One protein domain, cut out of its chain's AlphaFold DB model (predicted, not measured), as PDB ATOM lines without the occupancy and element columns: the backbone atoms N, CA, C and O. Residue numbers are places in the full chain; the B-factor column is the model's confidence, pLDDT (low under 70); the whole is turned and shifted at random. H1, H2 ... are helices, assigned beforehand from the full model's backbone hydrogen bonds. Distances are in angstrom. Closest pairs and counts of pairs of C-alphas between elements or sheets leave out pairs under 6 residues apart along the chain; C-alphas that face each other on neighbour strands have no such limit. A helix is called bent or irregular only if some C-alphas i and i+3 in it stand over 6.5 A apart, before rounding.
ATOM      1  N   TRP A 193     -49.483  12.597  49.754       69.19
ATOM      2  CA  TRP A 193     -48.278  11.975  49.201       69.19
ATOM      3  C   TRP A 193     -47.307  11.470  50.272       69.19
ATOM      4  O   TRP A 193     -46.702  10.422  50.088       69.19
ATOM      5  N   GLU A 194     -47.203  12.141  51.420       71.88
ATOM      6  CA  GLU A 194     -46.420  11.655  52.564       71.88
ATOM      7  C   GLU A 194     -46.996  10.342  53.114       71.88
ATOM      8  O   GLU A 194     -46.251   9.388  53.337       71.88
ATOM      9  N   ARG A 195     -48.328  10.236  53.245       83.00
ATOM     10  CA  ARG A 195     -48.989   8.967  53.607       83.00
ATOM     11  C   ARG A 195     -48.789   7.885  52.546       83.00
ATOM     12  O   ARG A 195     -48.552   6.732  52.897       83.00
ATOM     13  N   TRP A 196     -48.860   8.243  51.263       84.75
ATOM     14  CA  TRP A 196     -48.591   7.318  50.160       84.75
ATOM     15  C   TRP A 196     -47.142   6.800  50.192       84.75
ATOM     16  O   TRP A 196     -46.923   5.596  50.084       84.75
ATOM     17  N   GLN A 197     -46.164   7.677  50.443       77.88
ATOM     18  CA  GLN A 197     -44.747   7.323  50.560       77.88
ATOM     19  C   GLN A 197     -44.487   6.401  51.754       77.88
ATOM     20  O   GLN A 197     -43.748   5.425  51.639       77.88
ATOM     21  N   GLN A 198     -45.117   6.682  52.899       80.50
ATOM     22  CA  GLN A 198     -45.046   5.817  54.077       80.50
ATOM     23  C   GLN A 198     -45.632   4.431  53.784       80.50
ATOM     24  O   GLN A 198     -45.015   3.422  54.124       80.50
ATOM     25  N   ALA A 199     -46.775   4.367  53.093       85.38
ATOM     26  CA  ALA A 199     -47.373   3.106  52.667       85.38
ATOM     27  C   ALA A 199     -46.468   2.340  51.685       85.38
ATOM     28  O   ALA A 199     -46.317   1.130  51.823       85.38
ATOM     29  N   MET A 200     -45.817   3.028  50.740       85.12
ATOM     30  CA  MET A 200     -44.837   2.419  49.835       85.12
ATOM     31  C   MET A 200     -43.624   1.865  50.590       85.12
ATOM     32  O   MET A 200     -43.195   0.746  50.322       85.12
ATOM     33  N   GLY A 201     -43.085   2.598  51.566       84.31
ATOM     34  CA  GLY A 201     -41.999   2.107  52.420       84.31
ATOM     35  C   GLY A 201     -42.395   0.867  53.232       84.31
ATOM     36  O   GLY A 201     -41.622  -0.092  53.317       84.31
ATOM     37  N   ALA A 202     -43.617   0.850  53.773       86.94
ATOM     38  CA  ALA A 202     -44.170  -0.301  54.483       86.94
ATOM     39  C   ALA A 202     -44.346  -1.510  53.551       86.94
ATOM     40  O   ALA A 202     -43.855  -2.589  53.867       86.94
ATOM     41  N   ALA A 203     -44.941  -1.319  52.371       85.31
ATOM     42  CA  ALA A 203     -45.134  -2.380  51.385       85.31
ATOM     43  C   ALA A 203     -43.811  -2.910  50.808       85.31
ATOM     44  O   ALA A 203     -43.695  -4.103  50.536       85.31
ATOM     45  N   PHE A 204     -42.792  -2.058  50.645       89.00
ATOM     46  CA  PHE A 204     -41.447  -2.499  50.268       89.00
ATOM     47  C   PHE A 204     -40.840  -3.392  51.355       89.00
ATOM     48  O   PHE A 204     -40.247  -4.428  51.056       89.00
ATOM     49  N   SER A 205     -40.993  -2.990  52.619       85.56
ATOM     50  CA  SER A 205     -40.501  -3.750  53.770       85.56
ATOM     51  C   SER A 205     -41.235  -5.084  53.901       85.56
ATOM     52  O   SER A 205     -40.592  -6.112  54.079       85.56
ATOM     53  N   GLU A 206     -42.555  -5.088  53.713       84.75
ATOM     54  CA  GLU A 206     -43.392  -6.289  53.677       84.75
ATOM     55  C   GLU A 206     -42.977  -7.221  52.530       84.75
ATOM     56  O   GLU A 206     -42.729  -8.402  52.762       84.75
ATOM     57  N   ALA A 207     -42.792  -6.699  51.312       80.06
ATOM     58  CA  ALA A 207     -42.306  -7.476  50.171       80.06
ATOM     59  C   ALA A 207     -40.938  -8.130  50.445       80.06
ATOM     60  O   ALA A 207     -40.715  -9.273  50.040       80.06
ATOM     61  N   ALA A 208     -40.056  -7.451  51.186       79.69
ATOM     62  CA  ALA A 208     -38.767  -7.994  51.614       79.69
ATOM     63  C   ALA A 208     -38.880  -9.111  52.673       79.69
ATOM     64  O   ALA A 208     -37.974  -9.936  52.774       79.69
ATOM     65  N   THR A 209     -39.981  -9.201  53.430       75.56
ATOM     66  CA  THR A 209     -40.186 -10.296  54.404       75.56
ATOM     67  C   THR A 209     -40.471 -11.651  53.746       75.56
ATOM     68  O   THR A 209     -40.229 -12.694  54.352       75.56
ATOM     69  N   PHE A 210     -40.909 -11.664  52.479       65.12
ATOM     70  CA  PHE A 210     -41.169 -12.889  51.708       65.12
ATOM     71  C   PHE A 210     -39.899 -13.543  51.136       65.12
ATOM     72  O   PHE A 210     -39.983 -14.492  50.355       65.12
ATOM     73  N   ASP A 211     -38.709 -13.074  51.522       53.62
ATOM     74  CA  ASP A 211     -37.418 -13.517  50.986       53.62
ATOM     75  C   ASP A 211     -37.124 -15.033  51.180       53.62
ATOM     76  O   ASP A 211     -36.256 -15.575  50.486       53.62
ATOM     77  N   GLY A 212     -37.880 -15.739  52.039       50.06
ATOM     78  CA  GLY A 212     -37.746 -17.176  52.339       50.06
ATOM     79  C   GLY A 212     -38.478 -18.164  51.406       50.06
ATOM     80  O   GLY A 212     -38.022 -19.301  51.262       50.06
ATOM     81  N   GLU A 213     -39.550 -17.759  50.708       54.62
ATOM     82  CA  GLU A 213     -40.324 -18.626  49.793       54.62
ATOM     83  C   GLU A 213     -40.171 -18.169  48.328       54.62
ATOM     84  O   GLU A 213     -40.683 -17.126  47.927       54.62
ATOM     85  N   THR A 214     -39.474 -18.946  47.483       55.72
ATOM     86  CA  THR A 214     -39.016 -18.495  46.143       55.72
ATOM     87  C   THR A 214     -40.121 -17.999  45.221       55.72
ATOM     88  O   THR A 214     -39.914 -17.049  44.468       55.72
ATOM     89  N   GLY A 215     -41.268 -18.683  45.233       59.12
ATOM     90  CA  GLY A 215     -42.395 -18.355  44.364       59.12
ATOM     91  C   GLY A 215     -43.067 -17.053  44.787       59.12
ATOM     92  O   GLY A 215     -43.307 -16.187  43.946       59.12
ATOM     93  N   LEU A 216     -43.295 -16.894  46.095       68.75
ATOM     94  CA  LEU A 216     -43.952 -15.722  46.668       68.75
ATOM     95  C   LEU A 216     -43.060 -14.483  46.636       68.75
ATOM     96  O   LEU A 216     -43.568 -13.403  46.353       68.75
ATOM     97  N   ARG A 217     -41.738 -14.628  46.810       76.62
ATOM     98  CA  ARG A 217     -40.775 -13.513  46.745       76.62
ATOM     99  C   ARG A 217     -40.885 -12.729  45.439       76.62
ATOM    100  O   ARG A 217     -40.984 -11.507  45.436       76.62
ATOM    101  N   ARG A 218     -40.897 -13.435  44.307       83.38
ATOM    102  CA  ARG A 218     -41.007 -12.815  42.980       83.38
ATOM    103  C   ARG A 218     -42.366 -12.136  42.793       83.38
ATOM    104  O   ARG A 218     -42.420 -10.988  42.363       83.38
ATOM    105  N   THR A 219     -43.443 -12.821  43.177       84.12
ATOM    106  CA  THR A 219     -44.809 -12.287  43.100       84.12
ATOM    107  C   THR A 219     -45.016 -11.068  44.003       84.12
ATOM    108  O   THR A 219     -45.741 -10.153  43.618       84.12
ATOM    109  N   ALA A 220     -44.368 -11.012  45.166       84.50
ATOM    110  CA  ALA A 220     -44.405  -9.862  46.062       84.50
ATOM    111  C   ALA A 220     -43.760  -8.628  45.413       84.50
ATOM    112  O   ALA A 220     -44.384  -7.568  45.371       84.50
ATOM    113  N   TRP A 221     -42.573  -8.774  44.811       90.00
ATOM    114  CA  TRP A 221     -41.923  -7.674  44.088       90.00
ATOM    115  C   TRP A 221     -42.702  -7.234  42.842       90.00
ATOM    116  O   TRP A 221     -42.768  -6.039  42.561       90.00
ATOM    117  N   ASP A 222     -43.347  -8.162  42.129       86.75
ATOM    118  CA  ASP A 222     -44.251  -7.834  41.017       86.75
ATOM    119  C   ASP A 222     -45.455  -7.006  41.468       86.75
ATOM    120  O   ASP A 222     -45.773  -5.980  40.862       86.75
ATOM    121  N   ARG A 223     -46.109  -7.422  42.557       88.75
ATOM    122  CA  ARG A 223     -47.242  -6.690  43.130       88.75
ATOM    123  C   ARG A 223     -46.822  -5.316  43.639       88.75
ATOM    124  O   ARG A 223     -47.532  -4.354  43.372       88.75
ATOM    125  N   PHE A 224     -45.665  -5.211  44.292       90.69
ATOM    126  CA  PHE A 224     -45.106  -3.937  44.740       90.69
ATOM    127  C   PHE A 224     -44.881  -2.976  43.566       90.69
ATOM    128  O   PHE A 224     -45.424  -1.872  43.550       90.69
ATOM    129  N   LEU A 225     -44.141  -3.413  42.541       87.81
ATOM    130  CA  LEU A 225     -43.845  -2.586  41.368       87.81
ATOM    131  C   LEU A 225     -45.118  -2.182  40.610       87.81
ATOM    132  O   LEU A 225     -45.178  -1.084  40.062       87.81
ATOM    133  N   SER A 226     -46.147  -3.036  40.599       85.56
ATOM    134  CA  SER A 226     -47.440  -2.713  39.986       85.56
ATOM    135  C   SER A 226     -48.286  -1.750  40.823       85.56
ATOM    136  O   SER A 226     -49.004  -0.932  40.247       85.56
ATOM    137  N   ALA A 227     -48.256  -1.869  42.152       81.69
ATOM    138  CA  ALA A 227     -49.058  -1.047  43.056       81.69
ATOM    139  C   ALA A 227     -48.501   0.379  43.192       81.69
ATOM    140  O   ALA A 227     -49.272   1.320  43.344       81.69
ATOM    141  N   TYR A 228     -47.179   0.545  43.065       84.31
ATOM    142  CA  TYR A 228     -46.477   1.820  43.261       84.31
ATOM    143  C   TYR A 228     -45.791   2.322  41.983       84.31
ATOM    144  O   TYR A 228     -44.631   2.739  41.993       84.31
ATOM    145  N   LYS A 229     -46.517   2.267  40.860       74.75
ATOM    146  CA  LYS A 229     -46.040   2.706  39.535       74.75
ATOM    147  C   LYS A 229     -46.038   4.228  39.325       74.75
ATOM    148  O   LYS A 229     -45.517   4.685  38.316       74.75
ATOM    149  N   GLU A 230     -46.686   4.977  40.212       65.94
ATOM    150  CA  GLU A 230     -46.799   6.438  40.139       65.94
ATOM    151  C   GLU A 230     -45.612   7.104  40.845       65.94
ATOM    152  O   GLU A 230     -45.111   6.579  41.839       65.94
ATOM    153  N   ASP A 231     -45.164   8.249  40.326       56.25
ATOM    154  CA  ASP A 231     -44.033   8.990  40.887       56.25
ATOM    155  C   ASP A 231     -44.513   9.986  41.943       56.25
ATOM    156  O   ASP A 231     -45.397  10.808  41.675       56.25
ATOM    157  N   ASN A 232     -43.900   9.950  43.126       55.94
ATOM    158  CA  ASN A 232     -44.136  10.951  44.155       55.94
ATOM    159  C   ASN A 232     -43.461  12.271  43.746       55.94
ATOM    160  O   ASN A 232     -42.238  12.359  43.709       55.94
ATOM    161  N   PRO A 233     -44.207  13.360  43.484       45.59
ATOM    162  CA  PRO A 233     -43.593  14.603  43.030       45.59
ATOM    163  C   PRO A 233     -42.800  15.332  44.133       45.59
ATOM    164  O   PRO A 233     -42.098  16.301  43.817       45.59
ATOM    165  N   PHE A 234     -42.903  14.883  45.393       45.41
ATOM    166  CA  PHE A 234     -42.334  15.510  46.592       45.41
ATOM    167  C   PHE A 234     -41.172  14.733  47.243       45.41
ATOM    168  O   PHE A 234     -40.586  15.252  48.191       45.41
ATOM    169  N   SER A 235     -40.835  13.525  46.777       52.53
ATOM    170  CA  SER A 235     -39.713  12.718  47.288       52.53
ATOM    171  C   SER A 235     -39.062  11.921  46.151       52.53
ATOM    172  O   SER A 235     -39.702  11.688  45.138       52.53
ATOM    173  N   GLU A 236     -37.791  11.540  46.307       48.75
ATOM    174  CA  GLU A 236     -37.089  10.591  45.417       48.75
ATOM    175  C   GLU A 236     -37.032   9.173  46.013       48.75
ATOM    176  O   GLU A 236     -36.465   8.242  45.428       48.75
ATOM    177  N   ASP A 237     -37.563   8.996  47.222       61.97
ATOM    178  CA  ASP A 237     -37.490   7.728  47.940       61.97
ATOM    179  C   ASP A 237     -38.271   6.624  47.219       61.97
ATOM    180  O   ASP A 237     -37.879   5.460  47.262       61.97
ATOM    181  N   ASP A 238     -39.358   6.964  46.526       61.09
ATOM    182  CA  ASP A 238     -40.144   6.030  45.724       61.09
ATOM    183  C   ASP A 238     -39.362   5.481  44.524       61.09
ATOM    184  O   ASP A 238     -39.379   4.270  44.290       61.09
ATOM    185  N   GLU A 239     -38.610   6.327  43.816       63.56
ATOM    186  CA  GLU A 239     -37.745   5.899  42.711       63.56
ATOM    187  C   GLU A 239     -36.651   4.948  43.218       63.56
ATOM    188  O   GLU A 239     -36.489   3.837  42.697       63.56
ATOM    189  N   ARG A 240     -35.977   5.308  44.321       73.38
ATOM    190  CA  ARG A 240     -34.965   4.450  44.965       73.38
ATOM    191  C   ARG A 240     -35.545   3.104  45.397       73.38
ATOM    192  O   ARG A 240     -34.894   2.066  45.249       73.38
ATOM    193  N   LEU A 241     -36.761   3.096  45.944       73.94
ATOM    194  CA  LEU A 241     -37.446   1.867  46.342       73.94
ATOM    195  C   LEU A 241     -37.847   1.021  45.125       73.94
ATOM    196  O   LEU A 241     -37.660  -0.195  45.167       73.94
ATOM    197  N   ARG A 242     -38.309   1.621  44.017       83.31
ATOM    198  CA  ARG A 242     -38.587   0.894  42.763       83.31
ATOM    199  C   ARG A 242     -37.332   0.252  42.180       83.31
ATOM    200  O   ARG A 242     -37.370  -0.930  41.838       83.31
ATOM    201  N   GLU A 243     -36.211   0.965  42.115       78.19
ATOM    202  CA  GLU A 243     -34.952   0.395  41.618       78.19
ATOM    203  C   GLU A 243     -34.463  -0.769  42.485       78.19
ATOM    204  O   GLU A 243     -34.067  -1.824  41.979       78.19
ATOM    205  N   ARG A 244     -34.509  -0.606  43.813       86.69
ATOM    206  CA  ARG A 244     -34.165  -1.683  44.748       86.69
ATOM    207  C   ARG A 244     -35.097  -2.880  44.565       86.69
ATOM    208  O   ARG A 244     -34.607  -4.005  44.515       86.69
ATOM    209  N   ALA A 245     -36.399  -2.656  44.397       85.75
ATOM    210  CA  ALA A 245     -37.377  -3.716  44.160       85.75
ATOM    211  C   ALA A 245     -37.110  -4.462  42.842       85.75
ATOM    212  O   ALA A 245     -37.172  -5.690  42.810       85.75
ATOM    213  N   GLN A 246     -36.726  -3.761  41.768       86.50
ATOM    214  CA  GLN A 246     -36.327  -4.393  40.503       86.50
ATOM    215  C   GLN A 246     -35.082  -5.275  40.660       86.50
ATOM    216  O   GLN A 246     -35.060  -6.400  40.154       86.50
ATOM    217  N   ARG A 247     -34.062  -4.812  41.400       88.50
ATOM    218  CA  ARG A 247     -32.864  -5.621  41.701       88.50
ATOM    219  C   ARG A 247     -33.222  -6.863  42.515       88.50
ATOM    220  O   ARG A 247     -32.834  -7.963  42.137       88.50
ATOM    221  N   ARG A 248     -34.030  -6.709  43.570       89.50
ATOM    222  CA  ARG A 248     -34.511  -7.829  44.397       89.50
ATOM    223  C   ARG A 248     -35.324  -8.843  43.594       89.50
ATOM    224  O   ARG A 248     -35.141 -10.046  43.763       89.50
ATOM    225  N   LYS A 249     -36.173  -8.377  42.674       89.00
ATOM    226  CA  LYS A 249     -36.903  -9.241  41.739       89.00
ATOM    227  C   LYS A 249     -35.948 -10.045  40.850       89.00
ATOM    228  O   LYS A 249     -36.152 -11.245  40.673       89.00
ATOM    229  N   ALA A 250     -34.904  -9.413  40.313       88.81
ATOM    230  CA  ALA A 250     -33.897 -10.095  39.500       88.81
ATOM    231  C   ALA A 250     -33.102 -11.137  40.310       88.81
ATOM    232  O   ALA A 250     -32.928 -12.264  39.850       88.81
ATOM    233  N   GLU A 251     -32.693 -10.805  41.538       89.69
ATOM    234  CA  GLU A 251     -32.042 -11.741  42.471       89.69
ATOM    235  C   GLU A 251     -32.942 -12.952  42.773       89.69
ATOM    236  O   GLU A 251     -32.493 -14.101  42.736       89.69
ATOM    237  N   ALA A 252     -34.240 -12.718  43.006       88.06
ATOM    238  CA  ALA A 252     -35.218 -13.776  43.247       88.06
ATOM    239  C   ALA A 252     -35.378 -14.717  42.039       88.06
ATOM    240  O   ALA A 252     -35.471 -15.933  42.216       88.06
ATOM    241  N   LEU A 253     -35.363 -14.175  40.815       90.75
ATOM    242  CA  LEU A 253     -35.399 -14.967  39.582       90.75
ATOM    243  C   LEU A 253     -34.161 -15.863  39.453       90.75
ATOM    244  O   LEU A 253     -34.289 -17.049  39.147       90.75
ATOM    245  N   VAL A 254     -32.968 -15.328  39.722       92.25
ATOM    246  CA  VAL A 254     -31.726 -16.116  39.692       92.25
ATOM    247  C   VAL A 254     -31.769 -17.230  40.739       92.25
ATOM    248  O   VAL A 254     -31.460 -18.376  40.417       92.25
ATOM    249  N   ALA A 255     -32.222 -16.934  41.960       88.88
ATOM    250  CA  ALA A 255     -32.353 -17.932  43.020       88.88
ATOM    251  C   ALA A 255     -33.357 -19.042  42.662       88.88
ATOM    252  O   ALA A 255     -33.128 -20.210  42.981       88.88
ATOM    253  N   ALA A 256     -34.459 -18.705  41.987       88.50
ATOM    254  CA  ALA A 256     -35.413 -19.689  41.478       88.50
ATOM    255  C   ALA A 256     -34.766 -20.609  40.433       88.50
ATOM    256  O   ALA A 256     -34.851 -21.830  40.544       88.50
ATOM    257  N   VAL A 257     -34.044 -20.030  39.469       91.75
ATOM    258  CA  VAL A 257     -33.315 -20.784  38.441       91.75
ATOM    259  C   VAL A 257     -32.247 -21.692  39.063       91.75
ATOM    260  O   VAL A 257     -32.145 -22.852  38.673       91.75
ATOM    261  N   GLN A 258     -31.487 -21.217  40.057       92.31
ATOM    262  CA  GLN A 258     -30.498 -22.026  40.785       92.31
ATOM    263  C   GLN A 258     -31.147 -23.249  41.458       92.31
ATOM    264  O   GLN A 258     -30.629 -24.358  41.342       92.31
ATOM    265  N   ARG A 259     -32.299 -23.086  42.121       88.31
ATOM    266  CA  ARG A 259     -33.007 -24.217  42.750       88.31
ATOM    267  C   ARG A 259     -33.492 -25.231  41.729       88.31
ATOM    268  O   ARG A 259     -33.252 -26.421  41.899       88.31
ATOM    269  N   GLU A 260     -34.145 -24.765  40.672       90.12
ATOM    270  CA  GLU A 260     -34.705 -25.657  39.657       90.12
ATOM    271  C   GLU A 260     -33.610 -26.397  38.883       90.12
ATOM    272  O   GLU A 260     -33.727 -27.596  38.634       90.12
ATOM    273  N   LEU A 261     -32.494 -25.732  38.575       91.12
ATOM    274  CA  LEU A 261     -31.318 -26.391  38.008       91.12
ATOM    275  C   LEU A 261     -30.775 -27.475  38.947       91.12
ATOM    276  O   LEU A 261     -30.523 -28.593  38.497       91.12
ATOM    277  N   ALA A 262     -30.630 -27.177  40.242       87.75
ATOM    278  CA  ALA A 262     -30.176 -28.158  41.228       87.75
ATOM    279  C   ALA A 262     -31.141 -29.352  41.344       87.75
ATOM    280  O   ALA A 262     -30.696 -30.499  41.370       87.75
ATOM    281  N   ALA A 263     -32.454 -29.101  41.327       84.50
ATOM    282  CA  ALA A 263     -33.486 -30.138  41.362       84.50
ATOM    283  C   ALA A 263     -33.431 -31.080  40.146       84.50
ATOM    284  O   ALA A 263     -33.768 -32.255  40.263       84.50
ATOM    285  N   HIS A 264     -32.955 -30.591  38.999       86.19
ATOM    286  CA  HIS A 264     -32.764 -31.374  37.774       86.19
ATOM    287  C   HIS A 264     -31.327 -31.908  37.613       86.19
ATOM    288  O   HIS A 264     -30.929 -32.318  36.521       86.19
ATOM    289  N   GLY A 265     -30.532 -31.917  38.692       86.25
ATOM    290  CA  GLY A 265     -29.199 -32.526  38.730       86.25
ATOM    291  C   GLY A 265     -28.073 -31.680  38.124       86.25
ATOM    292  O   GLY A 265     -26.954 -32.173  37.959       86.25
ATOM    293  N   TYR A 266     -28.326 -30.411  37.799       91.12
ATOM    294  CA  TYR A 266     -27.272 -29.468  37.425       91.12
ATOM    295  C   TYR A 266     -26.561 -28.933  38.679       91.12
ATOM    296  O   TYR A 266     -27.073 -29.022  39.793       91.12
ATOM    297  N   LYS A 267     -25.362 -28.356  38.514       92.62
ATOM    298  CA  LYS A 267     -24.532 -27.838  39.620       92.62
ATOM    299  C   LYS A 267     -24.383 -26.309  39.554       92.62
ATOM    300  O   LYS A 267     -23.321 -25.829  39.165       92.62
ATOM    301  N   PRO A 268     -25.420 -25.528  39.906       89.88
ATOM    302  CA  PRO A 268     -25.385 -24.069  39.783       89.88
ATOM    303  C   PRO A 268     -24.588 -23.358  40.889       89.88
ATOM    304  O   PRO A 268     -24.362 -22.154  40.777       89.88
ATOM    305  N   GLY A 269     -24.138 -24.074  41.925       89.31
ATOM    306  CA  GLY A 269     -23.522 -23.492  43.121       89.31
ATOM    307  C   GLY A 269     -24.543 -23.245  44.235       89.31
ATOM    308  O   GLY A 269     -25.601 -23.874  44.252       89.31
ATOM    309  N   ALA A 270     -24.207 -22.359  45.177       87.25
ATOM    310  CA  ALA A 270     -25.115 -21.956  46.250       87.25
ATOM    311  C   ALA A 270     -26.345 -21.218  45.691       87.25
ATOM    312  O   ALA A 270     -26.249 -20.519  44.685       87.25
ATOM    313  N   VAL A 271     -27.496 -21.362  46.353       86.06
ATOM    314  CA  VAL A 271     -28.720 -20.619  46.016       86.06
ATOM    315  C   VAL A 271     -28.646 -19.242  46.675       86.06
ATOM    316  O   VAL A 271     -29.182 -19.027  47.758       86.06
ATOM    317  N   ASP A 272     -27.924 -18.327  46.040       86.38
ATOM    318  CA  ASP A 272     -27.607 -16.997  46.570       86.38
ATOM    319  C   ASP A 272     -28.246 -15.847  45.770       86.38
ATOM    320  O   ASP A 272     -28.106 -14.683  46.143       86.38
ATOM    321  N   GLY A 273     -28.947 -16.151  44.670       87.06
ATOM    322  CA  GLY A 273     -29.553 -15.146  43.794       87.06
ATOM    323  C   GLY A 273     -28.545 -14.364  42.949       87.06
ATOM    324  O   GLY A 273     -28.918 -13.390  42.295       87.06
ATOM    325  N   ARG A 274     -27.273 -14.779  42.924       91.56
ATOM    326  CA  ARG A 274     -26.214 -14.145  42.134       91.56
ATOM    327  C   ARG A 274     -25.901 -14.981  40.902       91.56
ATOM    328  O   ARG A 274     -25.686 -16.187  40.975       91.56
ATOM    329  N   LEU A 275     -25.822 -14.332  39.740       89.44
ATOM    330  CA  LEU A 275     -25.462 -14.999  38.487       89.44
ATOM    331  C   LEU A 275     -23.938 -15.213  38.410       89.44
ATOM    332  O   LEU A 275     -23.241 -14.569  37.628       89.44
ATOM    333  N   GLY A 276     -23.416 -16.091  39.267       90.31
ATOM    334  CA  GLY A 276     -22.000 -16.458  39.302       90.31
ATOM    335  C   GLY A 276     -21.596 -17.407  38.170       90.31
ATOM    336  O   GLY A 276     -22.443 -17.956  37.461       90.31
ATOM    337  N   ALA A 277     -20.290 -17.658  38.028       91.44
ATOM    338  CA  ALA A 277     -19.739 -18.520  36.976       91.44
ATOM    339  C   ALA A 277     -20.355 -19.935  36.970       91.44
ATOM    340  O   ALA A 277     -20.718 -20.439  35.910       91.44
ATOM    341  N   ASN A 278     -20.558 -20.535  38.150       90.44
ATOM    342  CA  ASN A 278     -21.184 -21.856  38.288       90.44
ATOM    343  C   ASN A 278     -22.651 -21.851  37.844       90.44
ATOM    344  O   ASN A 278     -23.093 -22.753  37.133       90.44
ATOM    345  N   THR A 279     -23.403 -20.813  38.220       94.19
ATOM    346  CA  THR A 279     -24.807 -20.668  37.823       94.19
ATOM    347  C   THR A 279     -24.913 -20.459  36.317       94.19
ATOM    348  O   THR A 279     -25.689 -21.150  35.662       94.19
ATOM    349  N   LYS A 280     -24.077 -19.585  35.744       95.56
ATOM    350  CA  LYS A 280     -24.010 -19.355  34.298       95.56
ATOM    351  C   LYS A 280     -23.673 -20.642  33.537       95.56
ATOM    352  O   LYS A 280     -24.411 -21.017  32.632       95.56
ATOM    353  N   ALA A 281     -22.636 -21.370  33.950       93.69
ATOM    354  CA  ALA A 281     -22.256 -22.641  33.331       93.69
ATOM    355  C   ALA A 281     -23.373 -23.698  33.421       93.69
ATOM    356  O   ALA A 281     -23.614 -24.437  32.465       93.69
ATOM    357  N   ALA A 282     -24.094 -23.761  34.546       93.25
ATOM    358  CA  ALA A 282     -25.238 -24.656  34.702       93.25
ATOM    359  C   ALA A 282     -26.393 -24.296  33.751       93.25
ATOM    360  O   ALA A 282     -26.959 -25.198  33.129       93.25
ATOM    361  N   ILE A 283     -26.694 -23.002  33.581       95.38
ATOM    362  CA  ILE A 283     -27.694 -22.513  32.619       95.38
ATOM    363  C   ILE A 283     -27.284 -22.868  31.189       95.38
ATOM    364  O   ILE A 283     -28.086 -23.426  30.444       95.38
ATOM    365  N   GLU A 284     -26.035 -22.607  30.805       94.19
ATOM    366  CA  GLU A 284     -25.542 -22.916  29.460       94.19
ATOM    367  C   GLU A 284     -25.595 -24.421  29.165       94.19
ATOM    368  O   GLU A 284     -25.989 -24.839  28.077       94.19
ATOM    369  N   ASN A 285     -25.245 -25.260  30.144       93.56
ATOM    370  CA  ASN A 285     -25.333 -26.715  30.014       93.56
ATOM    371  C   ASN A 285     -26.779 -27.196  29.888       93.56
ATOM    372  O   ASN A 285     -27.056 -28.126  29.127       93.56
ATOM    373  N   PHE A 286     -27.706 -26.564  30.608       93.50
ATOM    374  CA  PHE A 286     -29.130 -26.807  30.439       93.50
ATOM    375  C   PHE A 286     -29.602 -26.418  29.032       93.50
ATOM    376  O   PHE A 286     -30.192 -27.244  28.337       93.50
ATOM    377  N   GLN A 287     -29.278 -25.206  28.574       93.25
ATOM    378  CA  GLN A 287     -29.645 -24.701  27.248       93.25
ATOM    379  C   GLN A 287     -29.115 -25.601  26.125       93.25
ATOM    380  O   GLN A 287     -29.888 -25.981  25.244       93.25
ATOM    381  N   ARG A 288     -27.845 -26.033  26.214       92.50
ATOM    382  CA  ARG A 288     -27.235 -26.996  25.282       92.50
ATOM    383  C   ARG A 288     -28.014 -28.310  25.217       92.50
ATOM    384  O   ARG A 288     -28.334 -28.774  24.129       92.50
ATOM    385  N   ARG A 289     -28.362 -28.895  26.370       88.62
ATOM    386  CA  ARG A 289     -29.109 -30.167  26.433       88.62
ATOM    387  C   ARG A 289     -30.536 -30.066  25.897       88.62
ATOM    388  O   ARG A 289     -31.075 -31.069  25.451       88.62
ATOM    389  N   GLN A 290     -31.137 -28.881  25.944       87.94
ATOM    390  CA  GLN A 290     -32.482 -28.628  25.425       87.94
ATOM    391  C   GLN A 290     -32.492 -28.143  23.965       87.94
ATOM    392  O   GLN A 290     -33.554 -27.777  23.467       87.94
ATOM    393  N   GLY A 291     -31.333 -28.077  23.292       86.69
ATOM    394  CA  GLY A 291     -31.233 -27.563  21.920       86.69
ATOM    395  C   GLY A 291     -31.626 -26.085  21.782       86.69
ATOM    396  O   GLY A 291     -32.139 -25.677  20.745       86.69
ATOM    397  N   ARG A 292     -31.446 -25.281  22.839       83.75
ATOM    398  CA  ARG A 292     -31.795 -23.849  22.878       83.75
ATOM    399  C   ARG A 292     -30.562 -22.971  22.665       83.75
ATOM    400  O   ARG A 292     -29.434 -23.415  22.872       83.75
ATOM    401  N   ALA A 293     -30.786 -21.704  22.308       86.56
ATOM    402  CA  ALA A 293     -29.727 -20.698  22.255       86.56
ATOM    403  C   ALA A 293     -28.999 -20.607  23.607       86.56
ATOM    404  O   ALA A 293     -29.633 -20.532  24.663       86.56
ATOM    405  N   VAL A 294     -27.668 -20.647  23.559       90.75
ATOM    406  CA  VAL A 294     -26.795 -20.679  24.736       90.75
ATOM    407  C   VAL A 294     -26.362 -19.252  25.053       90.75
ATOM    408  O   VAL A 294     -25.417 -18.743  24.458       90.75
ATOM    409  N   ASP A 295     -27.081 -18.590  25.957       89.94
ATOM    410  CA  ASP A 295     -26.794 -17.213  26.383       89.94
ATOM    411  C   ASP A 295     -26.372 -17.108  27.860       89.94
ATOM    412  O   ASP A 295     -25.875 -16.062  28.290       89.94
ATOM    413  N   GLY A 296     -26.549 -18.182  28.642       88.88
ATOM    414  CA  GLY A 296     -26.204 -18.233  30.063       88.88
ATOM    415  C   GLY A 296     -27.032 -17.295  30.949       88.88
ATOM    416  O   GLY A 296     -26.623 -17.008  32.076       88.88
ATOM    417  N   ARG A 297     -28.169 -16.777  30.462       92.06
ATOM    418  CA  ARG A 297     -28.984 -15.780  31.172       92.06
ATOM    419  C   ARG A 297     -30.107 -16.431  31.971       92.06
ATOM    420  O   ARG A 297     -30.893 -17.214  31.443       92.06
ATOM    421  N   ALA A 298     -30.247 -16.034  33.235       91.19
ATOM    422  CA  ALA A 298     -31.432 -16.352  34.025       91.19
ATOM    423  C   ALA A 298     -32.617 -15.502  33.531       91.19
ATOM    424  O   ALA A 298     -32.614 -14.282  33.676       91.19
ATOM    425  N   THR A 299     -33.613 -16.141  32.918       91.69
ATOM    426  CA  THR A 299     -34.804 -15.477  32.365       91.69
ATOM    427  C   THR A 299     -36.081 -16.176  32.824       91.69
ATOM    428  O   THR A 299     -36.063 -17.349  33.197       91.69
ATOM    429  N   GLU A 300     -37.214 -15.477  32.754       87.50
ATOM    430  CA  GLU A 300     -38.532 -16.064  33.047       87.50
ATOM    431  C   GLU A 300     -38.847 -17.248  32.124       87.50
ATOM    432  O   GLU A 300     -39.348 -18.284  32.557       87.50
ATOM    433  N   THR A 301     -38.470 -17.143  30.847       89.12
ATOM    434  CA  THR A 301     -38.629 -18.218  29.861       89.12
ATOM    435  C   THR A 301     -37.795 -19.449  30.217       89.12
ATOM    436  O   THR A 301     -38.248 -20.582  30.031       89.12
ATOM    437  N   LEU A 302     -36.582 -19.246  30.745       91.06
ATOM    438  CA  LEU A 302     -35.731 -20.327  31.232       91.06
ATOM    439  C   LEU A 302     -36.370 -21.030  32.435       91.06
ATOM    440  O   LEU A 302     -36.484 -22.254  32.424       91.06
ATOM    441  N   LEU A 303     -36.822 -20.268  33.435       90.31
ATOM    442  CA  LEU A 303     -37.481 -20.816  34.622       90.31
ATOM    443  C   LEU A 303     -38.749 -21.599  34.251       90.31
ATOM    444  O   LEU A 303     -38.938 -22.730  34.693       90.31
ATOM    445  N   ALA A 304     -39.579 -21.047  33.363       88.25
ATOM    446  CA  ALA A 304     -40.760 -21.733  32.847       88.25
ATOM    447  C   ALA A 304     -40.411 -23.020  32.080       88.25
ATOM    448  O   ALA A 304     -41.170 -23.987  32.129       88.25
ATOM    449  N   SER A 305     -39.273 -23.050  31.379       88.88
ATOM    450  CA  SER A 305     -38.791 -24.257  30.698       88.88
ATOM    451  C   SER A 305     -38.339 -25.326  31.692       88.88
ATOM    452  O   SER A 305     -38.636 -26.495  31.475       88.88
ATOM    453  N   LEU A 306     -37.679 -24.936  32.790       87.94
ATOM    454  CA  LEU A 306     -37.273 -25.849  33.863       87.94
ATOM    455  C   LEU A 306     -38.486 -26.482  34.561       87.94
ATOM    456  O   LEU A 306     -38.517 -27.693  34.731       87.94
ATOM    457  N   HIS A 307     -39.532 -25.704  34.863       86.31
ATOM    458  CA  HIS A 307     -40.761 -26.230  35.477       86.31
ATOM    459  C   HIS A 307     -41.537 -27.225  34.600       86.31
ATOM    460  O   HIS A 307     -42.329 -28.009  35.120       86.31
ATOM    461  N   ARG A 308     -41.365 -27.172  33.274       87.25
ATOM    462  CA  ARG A 308     -42.031 -28.089  32.333       87.25
ATOM    463  C   ARG A 308     -41.323 -29.432  32.205       87.25
ATOM    464  O   ARG A 308     -41.885 -30.345  31.603       87.25
ATOM    465  N   LEU A 309     -40.099 -29.554  32.715       82.12
ATOM    466  CA  LEU A 309     -39.394 -30.824  32.693       82.12
ATOM    467  C   LEU A 309     -40.055 -31.790  33.678       82.12
ATOM    468  O   LEU A 309     -40.451 -31.384  34.773       82.12
TER     469      LEU A 309
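Overview. This is residues 193 to 309 of the 553 residues of the protein "SUMF1/EgtB/PvdO family nonheme iron enzyme" of Rhodospirillaceae bacterium (UniProt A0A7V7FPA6). One long helix, H3, makes the long axis of a rod: along its first part H1 and H2 lie side by side with it in an up-and-down bundle of three, and at its other end H4 and H5 pack on it to form a small head. The long link of residues 264 to 276 folds back beside that end of H3 before H4 begins. The printed part has 117 residues with five named helices, in the order H1, H2, H3, H4, H5, and no named strand; the class is all helix. It is only just loose, close to compact, with a radius of gyration of the C-alphas of 16.6 A, and spans 52 by 25 by 24 A.

Arrangement. H3, residues 237 to 263, is the hub and touches the four other helices. H2, residues 214 to 227, touches it at a shallow tilt of 24 degrees, opposite ways, closest at the C-alphas of Arg 218 and Lys 249, 5.6 A apart; the two form a helical hairpin. H1, residues 193 to 212, touches H2 with residues 203 to 211 alone, as a second helical hairpin at a shallow tilt of 12 degrees, opposite ways; the closest C-alphas are those of Phe 210 and Arg 217, 5.0 A. Residues 197 to 204 of H1 alone touch residues 237 to 245 of H3, the same way at a shallow tilt of 15 degrees, closest at the C-alphas of Gln 197 and Asp 238, 6.8 A. H1, H2 and H3 are a bundle, up and down, each running against the one before it. H5, residues 300 to 307, touches residues 253 to 261 of H3 alone, the same way at a shallow tilt of 31 degrees; the C-alphas of Val 257 and Leu 303 are closest, 5.7 A. H4, residues 277 to 289, touches residues 258 to 261 of H3 alone, the same way at a steep tilt of 58 degrees, with the C-alphas of Gln 258 and Thr 279 closest at 6.6 A. H4 and H5 are near each other, their closest C-alphas 8.4 A apart. H1 and H2 are both apart from H4 and H5. Every O i to N i+4 pair is within hydrogen-bond range in H3, H4 and H5; in H1 13 of 16 are, and in H2 9 of 10.

Along the chain. H3 is 38.6 A long, from C-alpha 237 at (-37.490, 7.728, 47.940) to C-alpha 263. H1 is 31.2 A long and begins at C-alpha 193, (-48.278, 11.975, 49.201); it is irregular, with C-alphas 209 and 212 7.6 A apart. H2 measures 20.4 A, H4 18.3 A and H5 10.7 A, ending at C-alpha 307, (-40.761, -26.230, 35.477).

Size, cuts and confidence. The C-alphas farthest apart, of Glu 194 and Arg 289, are 52.3 A apart. The printed part has no cut. The link from H3 to H4 is long. The mean pLDDT of the printed part is 82.7; it is under 70 at residues 193, 210 to 216 and 230 to 239.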